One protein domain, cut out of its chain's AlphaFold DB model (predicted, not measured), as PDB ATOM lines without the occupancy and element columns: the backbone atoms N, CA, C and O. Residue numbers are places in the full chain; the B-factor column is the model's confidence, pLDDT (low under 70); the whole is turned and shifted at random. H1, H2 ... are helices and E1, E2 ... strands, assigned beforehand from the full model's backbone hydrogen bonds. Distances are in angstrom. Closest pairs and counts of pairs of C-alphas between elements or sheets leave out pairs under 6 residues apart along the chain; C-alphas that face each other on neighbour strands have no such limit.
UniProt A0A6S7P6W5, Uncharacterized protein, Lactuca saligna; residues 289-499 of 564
ATOM      1  N   VAL A 289     200.546 139.251 272.491       47.66
ATOM      2  CA  VAL A 289     201.460 140.402 272.405       47.66
ATOM      3  C   VAL A 289     200.854 141.637 271.723       47.66
ATOM      4  O   VAL A 289     201.429 142.721 271.805       47.66
ATOM      5  N   HIS A 290     199.721 141.480 271.042       40.94
ATOM      6  CA  HIS A 290     199.011 142.533 270.318       40.94
ATOM      7  C   HIS A 290     197.664 142.902 270.956       40.94
ATOM      8  O   HIS A 290     197.081 143.921 270.574       40.94
ATOM      9  N   HIS A 291     197.209 142.139 271.955       56.69
ATOM     10  CA  HIS A 291     196.040 142.490 272.753       56.69
ATOM     11  C   HIS A 291     196.271 143.810 273.508       56.69
ATOM     12  O   HIS A 291     197.308 144.032 274.136       56.69
ATOM     13  N   GLY A 292     195.292 144.713 273.446       60.06
ATOM     14  CA  GLY A 292     195.308 146.008 274.125       60.06
ATOM     15  C   GLY A 292     195.959 147.151 273.340       60.06
ATOM     16  O   GLY A 292     195.854 148.300 273.776       60.06
ATOM     17  N   LEU A 293     196.558 146.887 272.171       51.62
ATOM     18  CA  LEU A 293     197.213 147.898 271.322       51.62
ATOM     19  C   LEU A 293     196.265 148.598 270.328       51.62
ATOM     20  O   LEU A 293     196.720 149.372 269.493       51.62
ATOM     21  N   GLY A 294     194.958 148.327 270.393       50.28
ATOM     22  CA  GLY A 294     193.969 148.839 269.429       50.28
ATOM     23  C   GLY A 294     193.843 147.988 268.158       50.28
ATOM     24  O   GLY A 294     192.924 148.191 267.371       50.28
ATOM     25  N   ILE A 295     194.703 146.974 267.985       44.00
ATOM     26  CA  ILE A 295     194.549 145.932 266.954       44.00
ATOM     27  C   ILE A 295     193.238 145.161 267.147       44.00
ATOM     28  O   ILE A 295     192.601 144.811 266.159       44.00
ATOM     29  N   ASP A 296     192.797 144.972 268.392       58.44
ATOM     30  CA  ASP A 296     191.498 144.375 268.722       58.44
ATOM     31  C   ASP A 296     190.344 145.132 268.081       58.44
ATOM     32  O   ASP A 296     189.471 144.531 267.467       58.44
ATOM     33  N   ASP A 297     190.379 146.458 268.159       55.19
ATOM     34  CA  ASP A 297     189.347 147.332 267.620       55.19
ATOM     35  C   ASP A 297     189.360 147.325 266.082       55.19
ATOM     36  O   ASP A 297     188.305 147.303 265.454       55.19
ATOM     37  N   PHE A 298     190.540 147.250 265.453       49.59
ATOM     38  CA  PHE A 298     190.676 147.110 263.997       49.59
ATOM     39  C   PHE A 298     190.227 145.732 263.484       49.59
ATOM     40  O   PHE A 298     189.521 145.635 262.483       49.59
ATOM     41  N   VAL A 299     190.594 144.655 264.179       51.31
ATOM     42  CA  VAL A 299     190.140 143.291 263.872       51.31
ATOM     43  C   VAL A 299     188.631 143.186 264.086       51.31
ATOM     44  O   VAL A 299     187.936 142.690 263.203       51.31
ATOM     45  N   ASN A 300     188.092 143.746 265.171       57.47
ATOM     46  CA  ASN A 300     186.653 143.838 265.423       57.47
ATOM     47  C   ASN A 300     185.934 144.717 264.391       57.47
ATOM     48  O   ASN A 300     184.809 144.403 264.005       57.47
ATOM     49  N   PHE A 301     186.575 145.771 263.881       54.19
ATOM     50  CA  PHE A 301     186.081 146.561 262.755       54.19
ATOM     51  C   PHE A 301     186.024 145.726 261.473       54.19
ATOM     52  O   PHE A 301     184.991 145.690 260.821       54.19
ATOM     53  N   LEU A 302     187.074 144.979 261.126       45.16
ATOM     54  CA  LEU A 302     187.061 144.094 259.953       45.16
ATOM     55  C   LEU A 302     186.039 142.952 260.090       45.16
ATOM     56  O   LEU A 302     185.415 142.566 259.102       45.16
ATOM     57  N   VAL A 303     185.839 142.444 261.311       50.50
ATOM     58  CA  VAL A 303     184.830 141.426 261.650       50.50
ATOM     59  C   VAL A 303     183.405 141.990 261.612       50.50
ATOM     60  O   VAL A 303     182.479 141.264 261.248       50.50
ATOM     61  N   SER A 304     183.203 143.257 261.978       47.25
ATOM     62  CA  SER A 304     181.888 143.924 261.982       47.25
ATOM     63  C   SER A 304     181.542 144.599 260.649       47.25
ATOM     64  O   SER A 304     180.365 144.755 260.321       47.25
ATOM     65  N   CYS A 305     182.538 144.941 259.830       43.22
ATOM     66  CA  CYS A 305     182.350 145.559 258.525       43.22
ATOM     67  C   CYS A 305     181.700 144.564 257.550       43.22
ATOM     68  O   CYS A 305     182.111 143.409 257.454       43.22
ATOM     69  N   ARG A 306     180.722 145.009 256.743       44.56
ATOM     70  CA  ARG A 306     180.045 144.180 255.713       44.56
ATOM     71  C   ARG A 306     180.969 143.662 254.603       44.56
ATOM     72  O   ARG A 306     180.543 142.837 253.798       44.56
ATOM     73  N   LEU A 307     182.252 144.035 254.617       41.56
ATOM     74  CA  LEU A 307     183.328 143.273 253.970       41.56
ATOM     75  C   LEU A 307     183.302 141.794 254.382       41.56
ATOM     76  O   LEU A 307     183.670 140.947 253.577       41.56
ATOM     77  N   ARG A 308     182.759 141.461 255.560       36.75
ATOM     78  CA  ARG A 308     182.428 140.096 255.963       36.75
ATOM     79  C   ARG A 308     181.561 139.361 254.946       36.75
ATOM     80  O   ARG A 308     181.717 138.165 254.888       36.75
ATOM     81  N   TYR A 309     180.751 140.000 254.094       38.31
ATOM     82  CA  TYR A 309     180.038 139.326 252.991       38.31
ATOM     83  C   TYR A 309     180.900 139.102 251.739       38.31
ATOM     84  O   TYR A 309     180.718 138.098 251.056       38.31
ATOM     85  N   ALA A 310     181.907 139.949 251.492       41.38
ATOM     86  CA  ALA A 310     183.004 139.630 250.570       41.38
ATOM     87  C   ALA A 310     183.955 138.553 251.150       41.38
ATOM     88  O   ALA A 310     184.746 137.944 250.429       41.38
ATOM     89  N   ILE A 311     183.866 138.317 252.465       38.91
ATOM     90  CA  ILE A 311     184.716 137.441 253.279       38.91
ATOM     91  C   ILE A 311     183.879 136.299 253.935       38.91
ATOM     92  O   ILE A 311     184.394 135.554 254.769       38.91
ATOM     93  N   SER A 312     182.620 136.068 253.526       34.34
ATOM     94  CA  SER A 312     181.705 135.148 254.237       34.34
ATOM     95  C   SER A 312     181.860 133.708 253.763       34.34
ATOM     96  O   SER A 312     182.442 133.435 252.713       34.34
ATOM     97  N   GLU A 313     181.383 132.823 254.629       39.03
ATOM     98  CA  GLU A 313     181.624 131.397 254.792       39.03
ATOM     99  C   GLU A 313     181.518 130.584 253.502       39.03
ATOM    100  O   GLU A 313     180.464 130.510 252.888       39.03
ATOM    101  N   VAL A 314     182.653 129.968 253.150       43.62
ATOM    102  CA  VAL A 314     182.816 128.896 252.163       43.62
ATOM    103  C   VAL A 314     182.095 129.195 250.843       43.62
ATOM    104  O   VAL A 314     180.953 128.765 250.681       43.62
ATOM    105  N   PRO A 315     182.735 129.886 249.870       46.84
ATOM    106  CA  PRO A 315     182.234 129.814 248.500       46.84
ATOM    107  C   PRO A 315     181.960 128.338 248.195       46.84
ATOM    108  O   PRO A 315     182.827 127.492 248.454       46.84
ATOM    109  N   SER A 316     180.747 128.027 247.712       54.38
ATOM    110  CA  SER A 316     180.482 126.715 247.105       54.38
ATOM    111  C   SER A 316     181.618 126.431 246.122       54.38
ATOM    112  O   SER A 316     182.186 127.410 245.658       54.38
ATOM    113  N   GLU A 317     181.999 125.167 245.894       57.16
ATOM    114  CA  GLU A 317     183.208 124.663 245.198       57.16
ATOM    115  C   GLU A 317     183.642 125.407 243.905       57.16
ATOM    116  O   GLU A 317     183.789 124.827 242.832       57.16
ATOM    117  N   VAL A 318     183.891 126.708 243.969       57.25
ATOM    118  CA  VAL A 318     184.419 127.529 242.905       57.25
ATOM    119  C   VAL A 318     185.898 127.277 243.013       57.25
ATOM    120  O   VAL A 318     186.612 127.819 243.862       57.25
ATOM    121  N   PHE A 319     186.324 126.326 242.194       75.69
ATOM    122  CA  PHE A 319     187.691 125.867 242.183       75.69
ATOM    123  C   PHE A 319     188.594 127.070 241.882       75.69
ATOM    124  O   PHE A 319     188.311 127.821 240.944       75.69
ATOM    125  N   PRO A 320     189.699 127.263 242.627       84.12
ATOM    126  CA  PRO A 320     190.693 128.294 242.329       84.12
ATOM    127  C   PRO A 320     191.100 128.322 240.847       84.12
ATOM    128  O   PRO A 320     191.344 129.387 240.289       84.12
ATOM    129  N   GLU A 321     191.091 127.159 240.193       87.38
ATOM    130  CA  GLU A 321     191.314 127.009 238.755       87.38
ATOM    131  C   GLU A 321     190.309 127.792 237.899       87.38
ATOM    132  O   GLU A 321     190.730 128.466 236.969       87.38
ATOM    133  N   GLN A 322     189.013 127.777 238.226       89.94
ATOM    134  CA  GLN A 322     187.978 128.498 237.473       89.94
ATOM    135  C   GLN A 322     188.108 130.013 237.628       89.94
ATOM    136  O   GLN A 322     187.926 130.748 236.663       89.94
ATOM    137  N   VAL A 323     188.459 130.489 238.827       91.38
ATOM    138  CA  VAL A 323     188.708 131.917 239.084       91.38
ATOM    139  C   VAL A 323     189.920 132.398 238.293       91.38
ATOM    140  O   VAL A 323     189.856 133.436 237.634       91.38
ATOM    141  N   CYS A 324     191.010 131.628 238.335       91.88
ATOM    142  CA  CYS A 324     192.207 131.903 237.551       91.88
ATOM    143  C   CYS A 324     191.898 131.898 236.057       91.88
ATOM    144  O   CYS A 324     192.223 132.857 235.359       91.88
ATOM    145  N   GLU A 325     191.246 130.847 235.569       93.62
ATOM    146  CA  GLU A 325     190.898 130.711 234.163       93.62
ATOM    147  C   GLU A 325     190.023 131.872 233.692       93.62
ATOM    148  O   GLU A 325     190.370 132.519 232.701       93.62
ATOM    149  N   PHE A 326     188.961 132.201 234.435       94.56
ATOM    150  CA  PHE A 326     188.097 133.332 234.116       94.56
ATOM    151  C   PHE A 326     188.900 134.625 234.046       94.56
ATOM    152  O   PHE A 326     188.816 135.324 233.047       94.56
ATOM    153  N   TYR A 327     189.723 134.934 235.052       94.94
ATOM    154  CA  TYR A 327     190.509 136.170 235.059       94.94
ATOM    155  C   TYR A 327     191.471 136.273 233.867       94.94
ATOM    156  O   TYR A 327     191.538 137.315 233.213       94.94
ATOM    157  N   TYR A 328     192.209 135.204 233.555       95.19
ATOM    158  CA  TYR A 328     193.192 135.246 232.470       95.19
ATOM    159  C   TYR A 328     192.540 135.307 231.086       95.19
ATOM    160  O   TYR A 328     193.061 135.986 230.196       95.19
ATOM    161  N   THR A 329     191.384 134.665 230.923       96.12
ATOM    162  CA  THR A 329     190.625 134.643 229.664       96.12
ATOM    163  C   THR A 329     189.650 135.813 229.524       96.12
ATOM    164  O   THR A 329     189.199 136.085 228.414       96.12
ATOM    165  N   ALA A 330     189.355 136.536 230.610       96.50
ATOM    166  CA  ALA A 330     188.399 137.633 230.618       96.50
ATOM    167  C   ALA A 330     188.841 138.787 229.712       96.50
ATOM    168  O   ALA A 330     189.900 139.382 229.881       96.50
ATOM    169  N   THR A 331     188.000 139.178 228.774       96.88
ATOM    170  CA  THR A 331     188.142 140.376 227.953       96.88
ATOM    171  C   THR A 331     187.014 141.341 228.282       96.88
ATOM    172  O   THR A 331     185.960 140.941 228.776       96.88
ATOM    173  N   PHE A 332     187.242 142.630 228.048       96.88
ATOM    174  CA  PHE A 332     186.225 143.655 228.235       96.88
ATOM    175  C   PHE A 332     185.846 144.260 226.886       96.88
ATOM    176  O   PHE A 332     186.696 144.813 226.189       96.88
ATOM    177  N   ASN A 333     184.570 144.167 226.522       97.06
ATOM    178  CA  ASN A 333     184.012 144.816 225.345       97.06
ATOM    179  C   ASN A 333     183.467 146.200 225.733       97.06
ATOM    180  O   ASN A 333     182.473 146.293 226.456       97.06
ATOM    181  N   ASN A 334     184.104 147.263 225.228       95.75
ATOM    182  CA  ASN A 334     183.717 148.652 225.492       95.75
ATOM    183  C   ASN A 334     182.356 149.036 224.897       95.75
ATOM    184  O   ASN A 334     181.662 149.848 225.498       95.75
ATOM    185  N   GLU A 335     181.974 148.473 223.748       96.31
ATOM    186  CA  GLU A 335     180.736 148.837 223.042       96.31
ATOM    187  C   GLU A 335     179.504 148.412 223.840       96.31
ATOM    188  O   GLU A 335     178.552 149.171 223.988       96.31
ATOM    189  N   ASN A 336     179.563 147.207 224.408       94.00
ATOM    190  CA  ASN A 336     178.433 146.600 225.109       94.00
ATOM    191  C   ASN A 336     178.602 146.599 226.633       94.00
ATOM    192  O   ASN A 336     177.712 146.134 227.344       94.00
ATOM    193  N   ASN A 337     179.746 147.078 227.132       94.94
ATOM    194  CA  ASN A 337     180.122 147.043 228.543       94.94
ATOM    195  C   ASN A 337     180.024 145.620 229.141       94.94
ATOM    196  O   ASN A 337     179.460 145.400 230.213       94.94
ATOM    197  N   ILE A 338     180.543 144.626 228.409       95.50
ATOM    198  CA  ILE A 338     180.498 143.201 228.782       95.50
ATOM    199  C   ILE A 338     181.905 142.710 229.116       95.50
ATOM    200  O   ILE A 338     182.825 142.860 228.315       95.50
ATOM    201  N   ILE A 339     182.054 142.065 230.271       95.50
ATOM    202  CA  ILE A 339     183.197 141.216 230.606       95.50
ATOM    203  C   ILE A 339     182.886 139.800 230.118       95.50
ATOM    204  O   ILE A 339     181.892 139.209 230.539       95.50
ATOM    205  N   SER A 340     183.724 139.241 229.253       95.88
ATOM    206  CA  SER A 340     183.580 137.875 228.744       95.88
ATOM    207  C   SER A 340     184.816 137.051 229.047       95.88
ATOM    208  O   SER A 340     185.893 137.432 228.619       95.88
ATOM    209  N   GLY A 341     184.678 135.922 229.732       96.12
ATOM    210  CA  GLY A 341     185.774 134.987 230.009       96.12
ATOM    211  C   GLY A 341     185.327 133.542 229.829       96.12
ATOM    212  O   GLY A 341     184.175 133.281 229.480       96.12
ATOM    213  N   THR A 342     186.217 132.589 230.071       95.12
ATOM    214  CA  THR A 342     185.897 131.160 230.059       95.12
ATOM    215  C   THR A 342     186.275 130.477 231.365       95.12
ATOM    216  O   THR A 342     187.191 130.906 232.062       95.12
ATOM    217  N   ILE A 343     185.563 129.401 231.680       92.81
ATOM    218  CA  ILE A 343     185.832 128.513 232.812       92.81
ATOM    219  C   ILE A 343     185.716 127.043 232.388       92.81
ATOM    220  O   ILE A 343     185.062 126.705 231.391       92.81
ATOM    221  N   GLY A 344     186.284 126.146 233.195       91.12
ATOM    222  CA  GLY A 344     186.191 124.704 232.975       91.12
ATOM    223  C   GLY A 344     187.020 124.244 231.778       91.12
ATOM    224  O   GLY A 344     186.545 123.434 230.981       91.12
ATOM    225  N   HIS A 345     188.235 124.774 231.644       91.56
ATOM    226  CA  HIS A 345     189.177 124.536 230.549       91.56
ATOM    227  C   HIS A 345     188.640 124.975 229.177       91.56
ATOM    228  O   HIS A 345     188.680 124.223 228.204       91.56
ATOM    229  N   GLY A 346     188.081 126.181 229.104       91.69
ATOM    230  CA  GLY A 346     187.557 126.810 227.897       91.69
ATOM    231  C   GLY A 346     186.168 126.322 227.494       91.69
ATOM    232  O   GLY A 346     185.625 126.783 226.495       91.69
ATOM    233  N   ARG A 347     185.579 125.379 228.241       91.31
ATOM    234  CA  ARG A 347     184.324 124.713 227.853       91.31
ATOM    235  C   ARG A 347     183.087 125.567 228.075       91.31
ATOM    236  O   ARG A 347     182.068 125.317 227.439       91.31
ATOM    237  N   ARG A 348     183.138 126.516 229.009       91.12
ATOM    238  CA  ARG A 348     182.003 127.379 229.343       91.12
ATOM    239  C   ARG A 348     182.418 128.828 229.202       91.12
ATOM    240  O   ARG A 348     183.388 129.246 229.826       91.12
ATOM    241  N   SER A 349     181.670 129.585 228.413       93.38
ATOM    242  CA  SER A 349     181.816 131.036 228.329       93.38
ATOM    243  C   SER A 349     180.952 131.706 229.391       93.38
ATOM    244  O   SER A 349     179.799 131.332 229.594       93.38
ATOM    245  N   VAL A 350     181.515 132.704 230.060       92.69
ATOM    246  CA  VAL A 350     180.865 133.517 231.084       92.69
ATOM    247  C   VAL A 350     180.797 134.943 230.557       92.69
ATOM    248  O   VAL A 350     181.826 135.511 230.197       92.69
ATOM    249  N   PHE A 351     179.596 135.516 230.526       93.88
ATOM    250  CA  PHE A 351     179.345 136.887 230.090       93.88
ATOM    251  C   PHE A 351     178.717 137.671 231.236       93.88
ATOM    252  O   PHE A 351     177.667 137.293 231.749       93.88
ATOM    253  N   ILE A 352     179.358 138.766 231.623       92.62
ATOM    254  CA  ILE A 352     178.939 139.629 232.721       92.62
ATOM    255  C   ILE A 352     178.781 141.034 232.157       92.62
ATOM    256  O   ILE A 352     179.762 141.672 231.783       92.62
ATOM    257  N   ASN A 353     177.552 141.542 232.097       94.12
ATOM    258  CA  ASN A 353     177.341 142.957 231.810       94.12
ATOM    259  C   ASN A 353     177.776 143.774 233.037       94.12
ATOM    260  O   ASN A 353     177.243 143.588 234.133       94.12
ATOM    261  N   ALA A 354     178.766 144.642 232.856       91.75
ATOM    262  CA  ALA A 354     179.403 145.372 233.939       91.75
ATOM    263  C   ALA A 354     178.448 146.377 234.609       91.75
ATOM    264  O   ALA A 354     178.451 146.469 235.834       91.75
ATOM    265  N   ASP A 355     177.580 147.067 233.862       90.81
ATOM    266  CA  ASP A 355     176.587 147.973 234.462       90.81
ATOM    267  C   ASP A 355     175.494 147.215 235.207       90.81
ATOM    268  O   ASP A 355     175.089 147.638 236.291       90.81
ATOM    269  N   LEU A 356     175.033 146.083 234.664       87.31
ATOM    270  CA  LEU A 356     174.062 145.238 235.358       87.31
ATOM    271  C   LEU A 356     174.658 144.673 236.644       87.31
ATOM    272  O   LEU A 356     173.989 144.720 237.670       87.31
ATOM    273  N   LEU A 357     175.909 144.202 236.612       86.62
ATOM    274  CA  LEU A 357     176.590 143.724 237.811       86.62
ATOM    275  C   LEU A 357     176.772 144.860 238.822       86.62
ATOM    276  O   LEU A 357     176.437 144.679 239.986       86.62
ATOM    277  N   ARG A 358     177.225 146.044 238.388       88.06
ATOM    278  CA  ARG A 358     177.356 147.222 239.258       88.06
ATOM    279  C   ARG A 358     176.023 147.581 239.920       88.06
ATOM    280  O   ARG A 358     175.970 147.751 241.132       88.06
ATOM    281  N   THR A 359     174.952 147.639 239.128       84.62
ATOM    282  CA  THR A 359     173.595 147.973 239.587       84.62
ATOM    283  C   THR A 359     173.052 146.914 240.541       84.62
ATOM    284  O   THR A 359     172.499 147.253 241.582       84.62
ATOM    285  N   ALA A 360     173.230 145.631 240.218       77.94
ATOM    286  CA  ALA A 360     172.810 144.528 241.073       77.94
ATOM    287  C   ALA A 360     173.566 144.541 242.405       77.94
ATOM    288  O   ALA A 360     172.961 144.319 243.448       77.94
ATOM    289  N   LEU A 361     174.864 144.852 242.372       78.31
ATOM    290  CA  LEU A 361     175.728 145.027 243.540       78.31
ATOM    291  C   LEU A 361     175.506 146.335 244.302       78.31
ATOM    292  O   LEU A 361     176.093 146.493 245.368       78.31
ATOM    293  N   GLY A 362     174.648 147.234 243.810       83.75
ATOM    294  CA  GLY A 362     174.427 148.538 244.432       83.75
ATOM    295  C   GLY A 362     175.715 149.353 244.557       83.75
ATOM    296  O   GLY A 362     175.817 150.183 245.456       83.75
ATOM    297  N   LEU A 363     176.708 149.089 243.701       84.25
ATOM    298  CA  LEU A 363     178.027 149.695 243.826       84.25
ATOM    299  C   LEU A 363     177.970 151.144 243.330       84.25
ATOM    300  O   LEU A 363     177.543 151.372 242.190       84.25
ATOM    301  N   PRO A 364     178.422 152.122 244.132       85.75
ATOM    302  CA  PRO A 364     178.574 153.487 243.658       85.75
ATOM    303  C   PRO A 364     179.595 153.552 242.516       85.75
ATOM    304  O   PRO A 364     180.455 152.684 242.364       85.75
ATOM    305  N   ILE A 365     179.517 154.608 241.707       83.19
ATOM    306  CA  ILE A 365     180.596 154.936 240.771       83.19
ATOM    307  C   ILE A 365     181.787 155.377 241.617       83.19
ATOM    308  O   ILE A 365     181.673 156.344 242.374       83.19
ATOM    309  N   PHE A 366     182.910 154.664 241.527       80.88
ATOM    310  CA  PHE A 366     184.094 155.049 242.276       80.88
ATOM    311  C   PHE A 366     184.775 156.224 241.575       80.88
ATOM    312  O   PHE A 366     185.298 156.100 240.466       80.88
ATOM    313  N   GLU A 367     184.789 157.377 242.238       79.25
ATOM    314  CA  GLU A 367     185.631 158.494 241.829       79.25
ATOM    315  C   GLU A 367     187.057 158.252 242.345       79.25
ATOM    316  O   GLU A 367     187.256 158.114 243.556       79.25
ATOM    317  N   PRO A 368     188.068 158.180 241.459       72.81
ATOM    318  CA  PRO A 368     189.450 158.041 241.884       72.81
ATOM    319  C   PRO A 368     189.829 159.160 242.848       72.81
ATOM    320  O   PRO A 368     189.466 160.317 242.641       72.81
ATOM    321  N   PHE A 369     190.627 158.837 243.867       71.94
ATOM    322  CA  PHE A 369     191.217 159.871 244.706       71.94
ATOM    323  C   PHE A 369     192.024 160.841 243.838       71.94
ATOM    324  O   PHE A 369     192.964 160.428 243.156       71.94
ATOM    325  N   SER A 370     191.653 162.123 243.879       77.06
ATOM    326  CA  SER A 370     192.345 163.197 243.160       77.06
ATOM    327  C   SER A 370     193.799 163.348 243.606       77.06
ATOM    328  O   SER A 370     194.644 163.784 242.830       77.06
ATOM    329  N   GLU A 371     194.091 162.963 244.849       79.31
ATOM    330  CA  GLU A 371     195.420 162.981 245.443       79.31
ATOM    331  C   GLU A 371     195.706 161.621 246.083       79.31
ATOM    332  O   GLU A 371     194.969 161.155 246.955       79.31
ATOM    333  N   LEU A 372     196.776 160.970 245.623       77.25
ATOM    334  CA  LEU A 372     197.322 159.780 246.268       77.25
ATOM    335  C   LEU A 372     198.132 160.200 247.503       77.25
ATOM    336  O   LEU A 372     198.774 161.254 247.483       77.25
ATOM    337  N   PRO A 373     198.149 159.384 248.571       75.56
ATOM    338  CA  PRO A 373     198.987 159.671 249.722       75.56
ATOM    339  C   PRO A 373     200.446 159.627 249.285       75.56
ATOM    340  O   PRO A 373     200.851 158.787 248.479       75.56
ATOM    341  N   THR A 374     201.267 160.505 249.849       84.00
ATOM    342  CA  THR A 374     202.708 160.394 249.640       84.00
ATOM    343  C   THR A 374     203.208 159.070 250.224       84.00
ATOM    344  O   THR A 374     202.669 158.549 251.206       84.00
ATOM    345  N   ILE A 375     204.281 158.532 249.646       81.56
ATOM    346  CA  ILE A 375     204.991 157.355 250.172       81.56
ATOM    347  C   ILE A 375     205.300 157.518 251.667       81.56
ATOM    348  O   ILE A 375     205.177 156.573 252.442       81.56
ATOM    349  N   GLU A 376     205.681 158.725 252.083       84.56
ATOM    350  CA  GLU A 376     205.991 159.050 253.475       84.56
ATOM    351  C   GLU A 376     204.752 158.972 254.377       84.56
ATOM    352  O   GLU A 376     204.833 158.448 255.485       84.56
ATOM    353  N   CYS A 377     203.586 159.399 253.882       83.44
ATOM    354  CA  CYS A 377     202.314 159.239 254.584       83.44
ATOM    355  C   CYS A 377     201.972 157.754 254.788       83.44
ATOM    356  O   CYS A 377     201.645 157.351 255.904       83.44
ATOM    357  N   CYS A 378     202.145 156.926 253.751       80.94
ATOM    358  CA  CYS A 378     201.958 155.479 253.864       80.94
ATOM    359  C   CYS A 378     202.952 154.854 254.851       80.94
ATOM    360  O   CYS A 378     202.562 154.051 255.692       80.94
ATOM    361  N   ARG A 379     204.235 155.234 254.792       83.12
ATOM    362  CA  ARG A 379     205.273 154.712 255.696       83.12
ATOM    363  C   ARG A 379     204.955 155.018 257.158       83.12
ATOM    364  O   ARG A 379     204.939 154.093 257.964       83.12
ATOM    365  N   ASN A 380     204.609 156.273 257.454       83.44
ATOM    366  CA  ASN A 380     204.231 156.714 258.797       83.44
ATOM    367  C   ASN A 380     202.998 155.966 259.328       83.44
ATOM    368  O   ASN A 380     202.909 155.704 260.524       83.44
ATOM    369  N   PHE A 381     202.052 155.614 258.456       81.81
ATOM    370  CA  PHE A 381     200.901 154.796 258.834       81.81
ATOM    371  C   PHE A 381     201.298 153.378 259.228       81.81
ATOM    372  O   PHE A 381     200.900 152.888 260.280       81.81
ATOM    373  N   PHE A 382     202.114 152.723 258.401       81.81
ATOM    374  CA  PHE A 382     202.596 151.382 258.709       81.81
ATOM    375  C   PHE A 382     203.444 151.367 259.984       81.81
ATOM    376  O   PHE A 382     203.281 150.459 260.795       81.81
ATOM    377  N   ASP A 383     204.254 152.402 260.216       83.25
ATOM    378  CA  ASP A 383     204.989 152.579 261.476       83.25
ATOM    379  C   ASP A 383     204.043 152.629 262.684       83.25
ATOM    380  O   ASP A 383     204.296 151.990 263.705       83.25
ATOM    381  N   GLN A 384     202.917 153.344 262.566       80.44
ATOM    382  CA  GLN A 384     201.900 153.426 263.623       80.44
ATOM    383  C   GLN A 384     201.185 152.093 263.870       80.44
ATOM    384  O   GLN A 384     200.821 151.806 265.007       80.44
ATOM    385  N   LEU A 385     201.038 151.255 262.842       77.25
ATOM    386  CA  LEU A 385     200.535 149.884 262.976       77.25
ATOM    387  C   LEU A 385     201.583 148.910 263.549       77.25
ATOM    388  O   LEU A 385     201.313 147.715 263.669       77.25
ATOM    389  N   GLY A 386     202.779 149.395 263.900       84.44
ATOM    390  CA  GLY A 386     203.870 148.577 264.427       84.44
ATOM    391  C   GLY A 386     204.612 147.778 263.354       84.44
ATOM    392  O   GLY A 386     205.318 146.823 263.683       84.44
ATOM    393  N   TYR A 387     204.460 148.145 262.079       80.12
ATOM    394  CA  TYR A 387     205.193 147.514 260.991       80.12
ATOM    395  C   TYR A 387     206.660 147.943 261.033       80.12
ATOM    396  O   TYR A 387     206.999 149.114 260.889       80.12
ATOM    397  N   ASP A 388     207.549 146.977 261.228       81.12
ATOM    398  CA  ASP A 388     208.983 147.228 261.319       81.12
ATOM    399  C   ASP A 388     209.630 147.146 259.929       81.12
ATOM    400  O   ASP A 388     210.038 146.067 259.478       81.12
ATOM    401  N   HIS A 389     209.768 148.294 259.255       76.69
ATOM    402  CA  HIS A 389     210.412 148.368 257.932       76.69
ATOM    403  C   HIS A 389     211.861 147.864 257.932       76.69
ATOM    404  O   HIS A 389     212.387 147.557 256.868       76.69
ATOM    405  N   SER A 390     212.521 147.765 259.094       79.50
ATOM    406  CA  SER A 390     213.890 147.240 259.185       79.50
ATOM    407  C   SER A 390     213.952 145.710 259.149       79.50
ATOM    408  O   SER A 390     214.957 145.142 258.722       79.50
ATOM    409  N   LYS A 391     212.874 145.032 259.565       73.12
ATOM    410  CA  LYS A 391     212.740 143.564 259.499       73.12
ATOM    411  C   LYS A 391     212.200 143.082 258.169       73.12
ATOM    412  O   LYS A 391     212.384 141.918 257.808       73.12
ATOM    413  N   ALA A 392     211.551 143.979 257.446       63.66
ATOM    414  CA  ALA A 392     211.269 143.775 256.057       63.66
ATOM    415  C   ALA A 392     212.601 143.708 255.289       63.66
ATOM    416  O   ALA A 392     213.202 144.730 254.966       63.66
ATOM    417  N   GLY A 393     213.094 142.500 254.998       58.75
ATOM    418  CA  GLY A 393     214.211 142.336 254.066       58.75
ATOM    419  C   GLY A 393     213.913 143.061 252.746       58.75
ATOM    420  O   GLY A 393     212.765 143.409 252.481       58.75
ATOM    421  N   HIS A 394     214.916 143.258 251.883       53.16
ATOM    422  CA  HIS A 394     214.826 144.017 250.614       53.16
ATOM    423  C   HIS A 394     213.653 143.660 249.651       53.16
ATOM    424  O   HIS A 394     213.546 144.249 248.579       53.16
ATOM    425  N   LYS A 395     212.773 142.712 249.994       52.25
ATOM    426  CA  LYS A 395     211.609 142.252 249.229       52.25
ATOM    427  C   LYS A 395     210.236 142.437 249.904       52.25
ATOM    428  O   LYS A 395     209.257 142.018 249.302       52.25
ATOM    429  N   SER A 396     210.120 143.008 251.103       48.56
ATOM    430  CA  SER A 396     208.824 143.076 251.812       48.56
ATOM    431  C   SER A 396     208.362 144.509 252.081       48.56
ATOM    432  O   SER A 396     208.838 145.148 253.007       48.56
ATOM    433  N   CYS A 397     207.403 144.985 251.286       52.09
ATOM    434  CA  CYS A 397     206.562 146.164 251.521       52.09
ATOM    435  C   CYS A 397     207.295 147.424 252.009       52.09
ATOM    436  O   CYS A 397     206.882 148.037 252.994       52.09
ATOM    437  N   SER A 398     208.330 147.881 251.295       62.94
ATOM    438  CA  SER A 398     208.589 149.325 251.348       62.94
ATOM    439  C   SER A 398     207.359 150.032 250.763       62.94
ATOM    440  O   SER A 398     206.743 149.513 249.834       62.94
ATOM    441  N   GLY A 399     206.961 151.195 251.289       60.06
ATOM    442  CA  GLY A 399     205.802 151.942 250.761       60.06
ATOM    443  C   GLY A 399     205.869 152.204 249.244       60.06
ATOM    444  O   GLY A 399     204.839 152.387 248.604       60.06
ATOM    445  N   ASP A 400     207.070 152.132 248.666       67.44
ATOM    446  CA  ASP A 400     207.356 152.248 247.232       67.44
ATOM    447  C   ASP A 400     206.922 151.018 246.409       67.44
ATOM    448  O   ASP A 400     206.798 151.105 245.191       67.44
ATOM    449  N   GLN A 401     206.722 149.864 247.056       71.19
ATOM    450  CA  GLN A 401     206.280 148.614 246.426       71.19
ATOM    451  C   GLN A 401     204.761 148.485 246.365       71.19
ATOM    452  O   GLN A 401     204.262 147.630 245.636       71.19
ATOM    453  N   LEU A 402     204.031 149.317 247.112       73.00
ATOM    454  CA  LEU A 402     202.585 149.348 246.998       73.00
ATOM    455  C   LEU A 402     202.214 149.873 245.618       73.00
ATOM    456  O   LEU A 402     202.585 150.985 245.233       73.00
ATOM    457  N   SER A 403     201.436 149.084 244.893       78.75
ATOM    458  CA  SER A 403     200.757 149.542 243.693       78.75
ATOM    459  C   SER A 403     199.920 150.783 244.012       78.75
ATOM    460  O   SER A 403     199.419 150.946 245.125       78.75
ATOM    461  N   ALA A 404     199.692 151.649 243.021       78.94
ATOM    462  CA  ALA A 404     198.801 152.804 243.186       78.94
ATOM    463  C   ALA A 404     197.418 152.396 243.737       78.94
ATOM    464  O   ALA A 404     196.780 153.151 244.460       78.94
ATOM    465  N   PHE A 405     196.986 151.170 243.434       80.44
ATOM    466  CA  PHE A 405     195.784 150.564 243.986       80.44
ATOM    467  C   PHE A 405     195.879 150.339 245.505       80.44
ATOM    468  O   PHE A 405     195.018 150.795 246.251       80.44
ATOM    469  N   GLU A 406     196.929 149.667 245.979       81.19
ATOM    470  CA  GLU A 406     197.126 149.422 247.412       81.19
ATOM    471  C   GLU A 406     197.331 150.732 248.173       81.19
ATOM    472  O   GLU A 406     196.805 150.891 249.271       81.19
ATOM    473  N   GLN A 407     198.006 151.708 247.561       79.12
ATOM    474  CA  GLN A 407     198.130 153.051 248.123       79.12
ATOM    475  C   GLN A 407     196.760 153.704 248.329       79.12
ATOM    476  O   GLN A 407     196.553 154.317 249.367       79.12
ATOM    477  N   GLN A 408     195.804 153.548 247.405       79.00
ATOM    478  CA  GLN A 408     194.442 154.079 247.559       79.00
ATOM    479  C   GLN A 408     193.659 153.387 248.681       79.00
ATOM    480  O   GLN A 408     192.957 154.072 249.422       79.00
ATOM    481  N   VAL A 409     193.820 152.069 248.856       81.12
ATOM    482  CA  VAL A 409     193.246 151.331 249.999       81.12
ATOM    483  C   VAL A 409     193.823 151.842 251.313       81.12
ATOM    484  O   VAL A 409     193.090 152.129 252.255       81.12
ATOM    485  N   VAL A 410     195.146 151.980 251.384       79.69
ATOM    486  CA  VAL A 410     195.821 152.503 252.575       79.69
ATOM    487  C   VAL A 410     195.387 153.944 252.835       79.69
ATOM    488  O   VAL A 410     195.122 154.305 253.975       79.69
ATOM    489  N   CYS A 411     195.232 154.750 251.784       78.00
ATOM    490  CA  CYS A 411     194.767 156.127 251.879       78.00
ATOM    491  C   CYS A 411     193.345 156.234 252.419       78.00
ATOM    492  O   CYS A 411     193.061 157.101 253.243       78.00
ATOM    493  N   SER A 412     192.445 155.362 251.964       80.50
ATOM    494  CA  SER A 412     191.065 155.376 252.434       80.50
ATOM    495  C   SER A 412     190.977 155.037 253.915       80.50
ATOM    496  O   SER A 412     190.261 155.718 254.646       80.50
ATOM    497  N   LEU A 413     191.763 154.049 254.355       79.94
ATOM    498  CA  LEU A 413     191.895 153.685 255.765       79.94
ATOM    499  C   LEU A 413     192.471 154.849 256.580       79.94
ATOM    500  O   LEU A 413     191.926 155.207 257.620       79.94
ATOM    501  N   LEU A 414     193.528 155.481 256.072       77.50
ATOM    502  CA  LEU A 414     194.218 156.595 256.718       77.50
ATOM    503  C   LEU A 414     193.354 157.837 256.910       77.50
ATOM    504  O   LEU A 414     193.398 158.478 257.955       77.50
ATOM    505  N   LEU A 415     192.601 158.204 255.877       78.38
ATOM    506  CA  LEU A 415     191.780 159.412 255.874       78.38
ATOM    507  C   LEU A 415     190.399 159.182 256.497       78.38
ATOM    508  O   LEU A 415     189.561 160.080 256.430       78.38
ATOM    509  N   ASN A 416     190.152 157.986 257.048       79.06
ATOM    510  CA  ASN A 416     188.839 157.535 257.503       79.06
ATOM    511  C   ASN A 416     187.743 157.820 256.459       79.06
ATOM    512  O   ASN A 416     186.635 158.258 256.772       79.06
ATOM    513  N   LYS A 417     188.086 157.647 255.177       80.06
ATOM    514  CA  LYS A 417     187.139 157.841 254.086       80.06
ATOM    515  C   LYS A 417     186.366 156.550 253.908       80.06
ATOM    516  O   LYS A 417     186.957 155.496 253.682       80.06
ATOM    517  N   HIS A 418     185.044 156.656 253.951       78.75
ATOM    518  CA  HIS A 418     184.160 155.567 253.562       78.75
ATOM    519  C   HIS A 418     184.403 155.226 252.090       78.75
ATOM    520  O   HIS A 418     183.938 155.925 251.192       78.75
ATOM    521  N   VAL A 419     185.166 154.162 251.848       81.06
ATOM    522  CA  VAL A 419     185.332 153.572 250.524       81.06
ATOM    523  C   VAL A 419     184.475 152.332 250.442       81.06
ATOM    524  O   VAL A 419     184.612 151.405 251.240       81.06
ATOM    525  N   ASP A 420     183.608 152.308 249.437       83.88
ATOM    526  CA  ASP A 420     182.990 151.068 249.007       83.88
ATOM    527  C   ASP A 420     184.059 150.221 248.308       83.88
ATOM    528  O   ASP A 420     184.378 150.403 247.130       83.88
ATOM    529  N   TYR A 421     184.662 149.308 249.067       82.50
ATOM    530  CA  TYR A 421     185.689 148.414 248.547       82.50
ATOM    531  C   TYR A 421     185.166 147.525 247.414       82.50
ATOM    532  O   TYR A 421     185.940 147.165 246.533       82.50
ATOM    533  N   GLY A 422     183.868 147.205 247.384       84.88
ATOM    534  CA  GLY A 422     183.258 146.462 246.285       84.88
ATOM    535  C   GLY A 422     183.309 147.249 244.978       84.88
ATOM    536  O   GLY A 422     183.774 146.718 243.969       84.88
ATOM    537  N   ALA A 423     182.911 148.524 245.015       86.00
ATOM    538  CA  ALA A 423     183.003 149.437 243.875       86.00
ATOM    539  C   ALA A 423     184.453 149.617 243.435       86.00
ATOM    540  O   ALA A 423     184.777 149.520 242.254       86.00
ATOM    541  N   PHE A 424     185.342 149.794 244.408       86.12
ATOM    542  CA  PHE A 424     186.760 149.978 244.163       86.12
ATOM    543  C   PHE A 424     187.416 148.769 243.473       86.12
ATOM    544  O   PHE A 424     188.110 148.924 242.464       86.12
ATOM    545  N   PHE A 425     187.175 147.552 243.974       88.25
ATOM    546  CA  PHE A 425     187.687 146.321 243.365       88.25
ATOM    547  C   PHE A 425     187.097 146.092 241.974       88.25
ATOM    548  O   PHE A 425     187.827 145.714 241.055       88.25
ATOM    549  N   PHE A 426     185.797 146.345 241.807       90.56
ATOM    550  CA  PHE A 426     185.119 146.198 240.525       90.56
ATOM    551  C   PHE A 426     185.690 147.141 239.464       90.56
ATOM    552  O   PHE A 426     186.066 146.700 238.376       90.56
ATOM    553  N   ASP A 427     185.837 148.420 239.797       90.94
ATOM    554  CA  ASP A 427     186.347 149.431 238.875       90.94
ATOM    555  C   ASP A 427     187.807 149.158 238.519       90.94
ATOM    556  O   ASP A 427     188.207 149.305 237.357       90.94
ATOM    557  N   LYS A 428     188.595 148.651 239.478       89.62
ATOM    558  CA  LYS A 428     189.960 148.207 239.196       89.62
ATOM    559  C   LYS A 428     189.998 147.001 238.264       89.62
ATOM    560  O   LYS A 428     190.812 146.989 237.340       89.62
ATOM    561  N   LEU A 429     189.140 146.003 238.477       90.94
ATOM    562  CA  LEU A 429     189.042 144.843 237.594       90.94
ATOM    563  C   LEU A 429     188.680 145.286 236.171       90.94
ATOM    564  O   LEU A 429     189.390 144.942 235.230       90.94
ATOM    565  N   VAL A 430     187.641 146.109 236.018       92.94
ATOM    566  CA  VAL A 430     187.226 146.659 234.719       92.94
ATOM    567  C   VAL A 430     188.367 147.435 234.060       92.94
ATOM    568  O   VAL A 430     188.619 147.253 232.871       92.94
ATOM    569  N   GLN A 431     189.106 148.254 234.816       92.94
ATOM    570  CA  GLN A 431     190.268 148.981 234.302       92.94
ATOM    571  C   GLN A 431     191.361 148.035 233.784       92.94
ATOM    572  O   GLN A 431     191.877 148.250 232.687       92.94
ATOM    573  N   LEU A 432     191.709 146.990 234.544       91.88
ATOM    574  CA  LEU A 432     192.715 146.002 234.136       91.88
ATOM    575  C   LEU A 432     192.289 145.254 232.868       91.88
ATOM    576  O   LEU A 432     193.094 145.078 231.953       91.88
ATOM    577  N   LEU A 433     191.015 144.866 232.786       94.19
ATOM    578  CA  LEU A 433     190.467 144.170 231.624       94.19
ATOM    579  C   LEU A 433     190.407 145.077 230.385       94.19
ATOM    580  O   LEU A 433     190.790 144.632 229.306       94.19
ATOM    581  N   ARG A 434     190.012 146.350 230.536       95.06
ATOM    582  CA  ARG A 434     190.028 147.362 229.458       95.06
ATOM    583  C   ARG A 434     191.426 147.611 228.914       95.06
ATOM    584  O   ARG A 434     191.604 147.723 227.707       95.06
ATOM    585  N   ALA A 435     192.410 147.697 229.804       94.81
ATOM    586  CA  ALA A 435     193.805 147.893 229.426       94.81
ATOM    587  C   ALA A 435     194.453 146.617 228.861       94.81
ATOM    588  O   ALA A 435     195.598 146.662 228.416       94.81
ATOM    589  N   ASN A 436     193.747 145.480 228.906       93.69
ATOM    590  CA  ASN A 436     194.282 144.154 228.614       93.69
ATOM    591  C   ASN A 436     195.581 143.851 229.390       93.69
ATOM    592  O   ASN A 436     196.483 143.174 228.898       93.69
ATOM    593  N   VAL A 437     195.682 144.374 230.615       92.25
ATOM    594  CA  VAL A 437     196.830 144.159 231.498       92.25
ATOM    595  C   VAL A 437     196.512 142.975 232.397       92.25
ATOM    596  O   VAL A 437     195.526 142.984 233.139       92.25
ATOM    597  N   ARG A 438     197.352 141.944 232.328       88.56
ATOM    598  CA  ARG A 438     197.291 140.789 233.223       88.56
ATOM    599  C   ARG A 438     198.356 140.944 234.287       88.56
ATOM    600  O   ARG A 438     199.522 141.141 233.967       88.56
ATOM    601  N   ALA A 439     197.936 140.874 235.541       83.75
ATOM    602  CA  ALA A 439     198.875 140.725 236.634       83.75
ATOM    603  C   ALA A 439     199.392 139.277 236.678       83.75
ATOM    604  O   ALA A 439     198.698 138.338 236.270       83.75
ATOM    605  N   ASP A 440     200.591 139.095 237.231       81.62
ATOM    606  CA  ASP A 440     201.176 137.770 237.491       81.62
ATOM    607  C   ASP A 440     200.313 136.935 238.452       81.62
ATOM    608  O   ASP A 440     200.433 135.712 238.526       81.62
ATOM    609  N   HIS A 441     199.412 137.599 239.178       84.00
ATOM    610  CA  HIS A 441     198.474 137.003 240.116       84.00
ATOM    611  C   HIS A 441     197.065 137.536 239.866       84.00
ATOM    612  O   HIS A 441     196.886 138.698 239.505       84.00
ATOM    613  N   VAL A 442     196.056 136.696 240.106       81.19
ATOM    614  CA  VAL A 442     194.652 137.108 240.014       81.19
ATOM    615  C   VAL A 442     194.368 138.164 241.088       81.19
ATOM    616  O   VAL A 442     194.494 137.859 242.276       81.19
ATOM    617  N   PRO A 443     193.966 139.387 240.716       78.00
ATOM    618  CA  PRO A 443     193.560 140.394 241.675       78.00
ATOM    619  C   PRO A 443     192.195 140.012 242.259       78.00
ATOM    620  O   PRO A 443     191.267 139.665 241.533       78.00
ATOM    621  N   PHE A 444     192.073 140.089 243.583       82.38
ATOM    622  CA  PHE A 444     190.816 139.869 244.317       82.38
ATOM    623  C   PHE A 444     190.128 138.532 243.975       82.38
ATOM    624  O   PHE A 444     188.931 138.511 243.673       82.38
ATOM    625  N   PRO A 445     190.840 137.390 244.063       82.50
ATOM    626  CA  PRO A 445     190.315 136.100 243.617       82.50
ATOM    627  C   PRO A 445     189.026 135.723 244.354       82.50
ATOM    628  O   PRO A 445     188.131 135.127 243.770       82.50
ATOM    629  N   ARG A 446     188.885 136.137 245.619       80.25
ATOM    630  CA  ARG A 446     187.667 135.915 246.401       80.25
ATOM    631  C   ARG A 446     186.470 136.714 245.888       80.25
ATOM    632  O   ARG A 446     185.368 136.184 245.846       80.25
ATOM    633  N   TRP A 447     186.683 137.962 245.483       83.75
ATOM    634  CA  TRP A 447     185.619 138.794 244.924       83.75
ATOM    635  C   TRP A 447     185.134 138.213 243.590       83.75
ATOM    636  O   TRP A 447     183.936 138.031 243.398       83.75
ATOM    637  N   ILE A 448     186.068 137.801 242.725       85.56
ATOM    638  CA  ILE A 448     185.750 137.103 241.471       85.56
ATOM    639  C   ILE A 448     185.017 135.785 241.755       85.56
ATOM    640  O   ILE A 448     184.012 135.504 241.109       85.56
ATOM    641  N   ALA A 449     185.468 135.003 242.739       86.62
ATOM    642  CA  ALA A 449     184.816 133.754 243.121       86.62
ATOM    643  C   ALA A 449     183.359 133.965 243.543       86.62
ATOM    644  O   ALA A 449     182.507 133.200 243.122       86.62
ATOM    645  N   LEU A 450     183.058 135.012 244.317       83.06
ATOM    646  CA  LEU A 450     181.686 135.330 244.731       83.06
ATOM    647  C   LEU A 450     180.799 135.721 243.551       83.06
ATOM    648  O   LEU A 450     179.640 135.314 243.485       83.06
ATOM    649  N   VAL A 451     181.344 136.493 242.610       82.88
ATOM    650  CA  VAL A 451     180.642 136.837 241.373       82.88
ATOM    651  C   VAL A 451     180.340 135.560 240.584       82.88
ATOM    652  O   VAL A 451     179.189 135.320 240.224       82.88
ATOM    653  N   LEU A 452     181.344 134.701 240.381       84.81
ATOM    654  CA  LEU A 452     181.185 133.430 239.674       84.81
ATOM    655  C   LEU A 452     180.222 132.477 240.384       84.81
ATOM    656  O   LEU A 452     179.395 131.884 239.710       84.81
ATOM    657  N   ASP A 453     180.281 132.357 241.709       83.38
ATOM    658  CA  ASP A 453     179.400 131.509 242.521       83.38
ATOM    659  C   ASP A 453     177.928 131.901 242.343       83.38
ATOM    660  O   ASP A 453     177.072 131.056 242.075       83.38
ATOM    661  N   LYS A 454     177.638 133.209 242.384       75.50
ATOM    662  CA  LYS A 454     176.291 133.733 242.128       75.50
ATOM    663  C   LYS A 454     175.803 133.412 240.720       75.50
ATOM    664  O   LYS A 454     174.666 132.976 240.565       75.50
ATOM    665  N   PHE A 455     176.657 133.566 239.711       71.06
ATOM    666  CA  PHE A 455     176.304 133.191 238.342       71.06
ATOM    667  C   PHE A 455     176.181 131.670 238.164       71.06
ATOM    668  O   PHE A 455     175.314 131.211 237.425       71.06
ATOM    669  N   HIS A 456     176.992 130.877 238.864       71.88
ATOM    670  CA  HIS A 456     176.952 129.416 238.839       71.88
ATOM    671  C   HIS A 456     175.660 128.859 239.426       71.88
ATOM    672  O   HIS A 456     175.095 127.928 238.851       71.88
ATOM    673  N   ALA A 457     175.183 129.424 240.537       59.78
ATOM    674  CA  ALA A 457     173.940 129.005 241.179       59.78
ATOM    675  C   ALA A 457     172.723 129.141 240.245       59.78
ATOM    676  O   ALA A 457     171.779 128.359 240.338       59.78
ATOM    677  N   GLU A 458     172.768 130.088 239.306       55.81
ATOM    678  CA  GLU A 458     171.662 130.380 238.387       55.81
ATOM    679  C   GLU A 458     171.848 129.759 237.000       55.81
ATOM    680  O   GLU A 458     170.872 129.406 236.335       55.81
ATOM    681  N   ALA A 459     173.096 129.528 236.584       51.03
ATOM    682  CA  ALA A 459     173.436 128.925 235.297       51.03
ATOM    683  C   ALA A 459     173.089 127.428 235.184       51.03
ATOM    684  O   ALA A 459     173.141 126.882 234.084       51.03
ATOM    685  N   TYR A 460     172.680 126.754 236.269       42.28
ATOM    686  CA  TYR A 460     172.153 125.383 236.190       42.28
ATOM    687  C   TYR A 460     170.845 125.266 235.381       42.28
ATOM    688  O   TYR A 460     170.435 124.147 235.078       42.28
ATOM    689  N   TYR A 461     170.212 126.383 234.994       41.84
ATOM    690  CA  TYR A 461     168.914 126.387 234.307       41.84
ATOM    691  C   TYR A 461     168.905 126.953 232.879       41.84
ATOM    692  O   TYR A 461     167.826 127.041 232.293       41.84
ATOM    693  N   LEU A 462     170.046 127.326 232.288       41.00
ATOM    694  CA  LEU A 462     170.053 127.961 230.963       41.00
ATOM    695  C   LEU A 462     170.870 127.174 229.936       41.00
ATOM    696  O   LEU A 462     172.084 127.017 230.055       41.00
ATOM    697  N   ASP A 463     170.158 126.708 228.910       42.25
ATOM    698  CA  ASP A 463     170.709 126.126 227.691       42.25
ATOM    699  C   ASP A 463     171.686 127.109 227.022       42.25
ATOM    700  O   ASP A 463     171.502 128.334 227.048       42.25
ATOM    701  N   ALA A 464     172.754 126.554 226.447       42.03
ATOM    702  CA  ALA A 464     173.905 127.283 225.929       42.03
ATOM    703  C   ALA A 464     173.498 128.385 224.930       42.03
ATOM    704  O   ALA A 464     173.101 128.100 223.804       42.03
ATOM    705  N   GLY A 465     173.629 129.654 225.331       44.62
ATOM    706  CA  GLY A 465     173.481 130.803 224.426       44.62
ATOM    707  C   GLY A 465     172.691 131.986 224.979       44.62
ATOM    708  O   GLY A 465     172.756 133.068 224.400       44.62
ATOM    709  N   THR A 466     171.985 131.829 226.101       45.09
ATOM    710  CA  THR A 466     171.246 132.954 226.694       45.09
ATOM    711  C   THR A 466     172.171 133.760 227.613       45.09
ATOM    712  O   THR A 466     172.759 133.168 228.521       45.09
ATOM    713  N   PRO A 467     172.341 135.083 227.412       45.22
ATOM    714  CA  PRO A 467     173.088 135.913 228.350       45.22
ATOM    715  C   PRO A 467     172.471 135.780 229.744       45.22
ATOM    716  O   PRO A 467     171.257 135.917 229.905       45.22
ATOM    717  N   ILE A 468     173.305 135.482 230.743       43.12
ATOM    718  CA  ILE A 468     172.843 135.303 232.118       43.12
ATOM    719  C   ILE A 468     172.343 136.661 232.608       43.12
ATOM    720  O   ILE A 468     173.109 137.623 232.717       43.12
ATOM    721  N   GLN A 469     171.041 136.759 232.858       36.38
ATOM    722  CA  GLN A 469     170.457 137.962 233.428       36.38
ATOM    723  C   GLN A 469     170.951 138.065 234.871       36.38
ATOM    724  O   GLN A 469     170.742 137.147 235.656       36.38
ATOM    725  N   CYS A 470     171.660 139.149 235.200       38.56
ATOM    726  CA  CYS A 470     172.216 139.328 236.537       38.56
ATOM    727  C   CYS A 470     171.080 139.256 237.568       38.56
ATOM    728  O   CYS A 470     170.093 139.994 237.422       38.56
ATOM    729  N   PRO A 471     171.176 138.391 238.588       33.78
ATOM    730  CA  PRO A 471     170.128 138.316 239.576       33.78
ATOM    731  C   PRO A 471     169.980 139.631 240.304       33.78
ATOM    732  O   PRO A 471     170.957 140.266 240.707       33.78
ATOM    733  N   ARG A 472     168.722 140.018 240.523       32.94
ATOM    734  CA  ARG A 472     168.390 141.055 241.495       32.94
ATOM    735  C   ARG A 472     168.887 140.584 242.852       32.94
ATOM    736  O   ARG A 472     168.222 139.796 243.523       32.94
ATOM    737  N   MET A 473     170.045 141.077 243.266       34.75
ATOM    738  CA  MET A 473     170.454 140.915 244.646       34.75
ATOM    739  C   MET A 473     169.424 141.604 245.528       34.75
ATOM    740  O   MET A 473     168.944 142.697 245.219       34.75
ATOM    741  N   SER A 474     169.006 140.930 246.596       31.16
ATOM    742  CA  SER A 474     167.975 141.476 247.463       31.16
ATOM    743  C   SER A 474     168.451 142.814 248.026       31.16
ATOM    744  O   SER A 474     169.484 142.876 248.693       31.16
ATOM    745  N   VAL A 475     167.646 143.853 247.813       32.22
ATOM    746  CA  VAL A 475     167.795 145.222 248.339       32.22
ATOM    747  C   VAL A 475     168.138 145.257 249.845       32.22
ATOM    748  O   VAL A 475     168.811 146.172 250.317       32.22
ATOM    749  N   ARG A 476     167.775 144.203 250.589       30.45
ATOM    750  CA  ARG A 476     168.094 144.001 252.012       30.45
ATOM    751  C   ARG A 476     169.589 143.893 252.344       30.45
ATOM    752  O   ARG A 476     169.943 144.104 253.492       30.45
ATOM    753  N   MET A 477     170.480 143.599 251.392       31.61
ATOM    754  CA  MET A 477     171.929 143.597 251.679       31.61
ATOM    755  C   MET A 477     172.517 145.011 251.849       31.61
ATOM    756  O   MET A 477     173.581 145.153 252.454       31.61
ATOM    757  N   TYR A 478     171.838 146.052 251.344       38.12
ATOM    758  CA  TYR A 478     172.456 147.367 251.120       38.12
ATOM    759  C   TYR A 478     171.670 148.572 251.659       38.12
ATOM    760  O   TYR A 478     172.269 149.628 251.808       38.12
ATOM    761  N   GLN A 479     170.374 148.446 251.971       34.69
ATOM    762  CA  GLN A 479     169.572 149.587 252.454       34.69
ATOM    763  C   GLN A 479     169.576 149.805 253.971       34.69
ATOM    764  O   GLN A 479     169.180 150.878 254.417       34.69
ATOM    765  N   ASP A 480     170.058 148.846 254.759       36.22
ATOM    766  CA  ASP A 480     170.240 149.069 256.192       36.22
ATOM    767  C   ASP A 480     171.545 149.846 256.396       36.22
ATOM    768  O   ASP A 480     172.627 149.291 256.172       36.22
ATOM    769  N   ASP A 481     171.443 151.115 256.788       40.56
ATOM    770  CA  ASP A 481     172.567 151.933 257.244       40.56
ATOM    771  C   ASP A 481     173.308 151.174 258.369       40.56
ATOM    772  O   ASP A 481     172.677 150.772 259.352       40.56
ATOM    773  N   PRO A 482     174.625 150.909 258.249       40.44
ATOM    774  CA  PRO A 482     175.393 150.247 259.303       40.44
ATOM    775  C   PRO A 482     175.426 151.039 260.621       40.44
ATOM    776  O   PRO A 482     175.838 150.477 261.629       40.44
ATOM    777  N   LEU A 483     174.991 152.304 260.621       43.09
ATOM    778  CA  LEU A 483     174.785 153.127 261.813       43.09
ATOM    779  C   LEU A 483     173.338 153.100 262.335       43.09
ATOM    780  O   LEU A 483     173.100 153.546 263.451       43.09
ATOM    781  N   ALA A 484     172.368 152.597 261.560       41.78
ATOM    782  CA  ALA A 484     170.969 152.504 261.994       41.78
ATOM    783  C   ALA A 484     170.691 151.275 262.870       41.78
ATOM    784  O   ALA A 484     169.710 151.262 263.611       41.78
ATOM    785  N   ASN A 485     171.561 150.266 262.816       40.88
ATOM    786  CA  ASN A 485     171.612 149.198 263.805       40.88
ATOM    787  C   ASN A 485     172.872 149.417 264.644       40.88
ATOM    788  O   ASN A 485     173.952 149.447 264.063       40.88
ATOM    789  N   ASP A 486     172.724 149.570 265.964       40.38
ATOM    790  CA  ASP A 486     173.798 149.795 266.944       40.38
ATOM    791  C   ASP A 486     174.972 148.811 266.763       40.38
ATOM    792  O   ASP A 486     175.050 147.755 267.395       40.38
ATOM    793  N   ILE A 487     175.926 149.155 265.897       45.00
ATOM    794  CA  ILE A 487     177.297 148.686 266.038       45.00
ATOM    795  C   ILE A 487     177.857 149.564 267.143       45.00
ATOM    796  O   ILE A 487     178.123 150.745 266.930       45.00
ATOM    797  N   ASP A 488     177.959 148.993 268.338       41.03
ATOM    798  CA  ASP A 488     178.444 149.675 269.529       41.03
ATOM    799  C   ASP A 488     179.930 150.024 269.323       41.03
ATOM    800  O   ASP A 488     180.839 149.246 269.624       41.03
ATOM    801  N   ILE A 489     180.190 151.169 268.684       41.44
ATOM    802  CA  ILE A 489     181.537 151.712 268.519       41.44
ATOM    803  C   ILE A 489     182.024 152.018 269.930       41.44
ATOM    804  O   ILE A 489     181.467 152.896 270.592       41.44
ATOM    805  N   SER A 490     183.045 151.295 270.392       49.97
ATOM    806  CA  SER A 490     183.570 151.489 271.740       49.97
ATOM    807  C   SER A 490     184.002 152.946 271.932       49.97
ATOM    808  O   SER A 490     184.484 153.603 271.003       49.97
ATOM    809  N   ASP A 491     183.864 153.473 273.148       52.22
ATOM    810  CA  ASP A 491     184.274 154.853 273.439       52.22
ATOM    811  C   ASP A 491     185.760 155.086 273.141       52.22
ATOM    812  O   ASP A 491     186.152 156.183 272.756       52.22
ATOM    813  N   ARG A 492     186.565 154.018 273.190       48.31
ATOM    814  CA  ARG A 492     187.969 154.016 272.783       48.31
ATOM    815  C   ARG A 492     188.150 154.227 271.278       48.31
ATOM    816  O   ARG A 492     189.020 154.994 270.876       48.31
ATOM    817  N   MET A 493     187.324 153.597 270.442       45.19
ATOM    818  CA  MET A 493     187.322 153.826 268.992       45.19
ATOM    819  C   MET A 493     186.841 155.237 268.657       45.19
ATOM    820  O   MET A 493     187.440 155.894 267.809       45.19
ATOM    821  N   ARG A 494     185.818 155.749 269.358       53.94
ATOM    822  CA  ARG A 494     185.393 157.153 269.227       53.94
ATOM    823  C   ARG A 494     186.511 158.120 269.614       53.94
ATOM    824  O   ARG A 494     186.776 159.061 268.873       53.94
ATOM    825  N   GLU A 495     187.197 157.874 270.726       49.97
ATOM    826  CA  GLU A 495     188.321 158.694 271.188       49.97
ATOM    827  C   GLU A 495     189.497 158.662 270.200       49.97
ATOM    828  O   GLU A 495     190.077 159.706 269.898       49.97
ATOM    829  N   TRP A 496     189.789 157.499 269.614       48.81
ATOM    830  CA  TRP A 496     190.827 157.351 268.592       48.81
ATOM    831  C   TRP A 496     190.470 158.057 267.275       48.81
ATOM    832  O   TRP A 496     191.315 158.734 266.699       48.81
ATOM    833  N   ILE A 497     189.210 157.978 266.829       48.88
ATOM    834  CA  ILE A 497     188.714 158.693 265.638       48.88
ATOM    835  C   ILE A 497     188.779 160.213 265.840       48.88
ATOM    836  O   ILE A 497     189.153 160.949 264.929       48.88
ATOM    837  N   VAL A 498     188.418 160.691 267.034       49.22
ATOM    838  CA  VAL A 498     188.429 162.122 267.368       49.22
ATOM    839  C   VAL A 498     189.857 162.644 267.552       49.22
ATOM    840  O   VAL A 498     190.109 163.823 267.295       49.22
ATOM    841  N   ASN A 499     190.797 161.802 267.993       41.72
ATOM    842  CA  ASN A 499     192.132 162.252 268.378       41.72
ATOM    843  C   ASN A 499     193.229 161.188 268.123       41.72
ATOM    844  O   ASN A 499     193.853 160.688 269.067       41.72
TER     845      ASN A 499
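What this domain is: This is residues 289 to 499 of the 564 residues of an uncharacterized protein of Lactuca saligna (UniProt A0A6S7P6W5). A small antiparallel sheet, E1 E2 E3, with H4, H7 and H8 packed on one face and H3 beside the strands, makes a head at one end, and the steeply tilted helix pair H5 and H6 makes a second, looser part toward the other end. H1 and H9 lie near that other end with few contacts, and the long unnamed stretch of residues 460 to 490 runs back from H8 in the head to H9, while residues 391 to 396 stick out. The printed part has 211 residues with nine named helices and three named strands, in the order H1 H2 H3 E1 E2 E3 H4 H5 H6 H7 H8 H9; the sheet's order is E1 E2 E3. The class is mostly helix, though under half of the residues are in named elements. The whole is compact, with a radius of gyration of the C-alphas of 19.5 A and spans of 57 by 44 by 34 A.

Where its parts are: H1 holds residues 295 to 304, 13.7 A from first to last C-alpha, and begins with C-alpha 295 at (194.549, 145.932, 266.954). H2 follows with residues 307 to 310, then H3 with residues 320 to 329, 14.2 A long. E1 is residues 331 to 333, E2 residues 338 to 343 at 16.1 A, and E3 residues 348 to 353 at 16.4 A. H4, residues 354 to 360, follows E3 directly. H5 is residues 375 to 384, 14.3 A, and H6 residues 404 to 414, 14.8 A. H7, residues 421 to 434, measures 19.6 A and begins at C-alpha 421 (185.689, 148.414, 248.547). H8, residues 445 to 459, is the longest helix by residues, at 20.1 A. H9, residues 491 to 498, ends with C-alpha 498 at (188.429, 162.122, 267.368).

How they stand to each other: E1, E2 and E3 form a meander, each strand the antiparallel neighbour of the one before. In the hairpin E1 and E2, N 331 and O 340 are 2.7 A apart, within hydrogen-bond range; in the hairpin E2 and E3, N 341 and O 350 are 2.9 A apart. H3 stands at the sheet's level, with a height over the sheet of 2.9 A; its closest C-alphas to E2 are those of Thr 329 and Gly 341, 4.9 A apart. H4, H7 and H8 are on one face, giving two layers, a sheet with helices on one face. H7 stands up from the sheet at 49 degrees, and its closest C-alphas to E1 are those of Phe 332 and Arg 434, 5.4 A apart. H3 and H8 touch, about perpendicular at 88 degrees, closest at the C-alphas of Val 323 and Ala 449, 5.9 A apart. H4 and H7 only just touch, with 3 pairs of C-alphas within 8 A, closest at Arg 358 and Ala 423, 7.6 A. H2 and H8 also only just touch, with 3 such pairs, made by residues 446 to 450 of H8 alone; the closest C-alphas are those of Ala 310 and Trp 447, 6.3 A apart. H6 and H7 are close but not clearly touching, with the C-alphas of Phe 405 and Lys 428 7.9 A apart. H5 and H6 touch at a steep tilt of 48 degrees, the same way, closest at the C-alphas of Cys 378 and Val 410, 6.9 A apart. H1 and H9 are close but not clearly touching, with the C-alphas of Asp 297 and Met 493 6.9 A apart. Every O i to N i+4 pair is within hydrogen-bond range in H1, H3, H4, H5, H6, H7 and H9; H8 has 10 of 11, and H2 is too short for such a pair.

The domain as a whole: The two C-alphas farthest apart, those of Asp 463 and Asn 499, are 58.5 A from each other. The printed part has no cut. The links H4 to H5, H5 to H6 and H8 to H9 are long, with 14, 19 and 31 residues. The mean pLDDT of the printed part is 70.2, and residues 289 to 318, 392 to 400 and 457 to 499 of this predicted model are under 70.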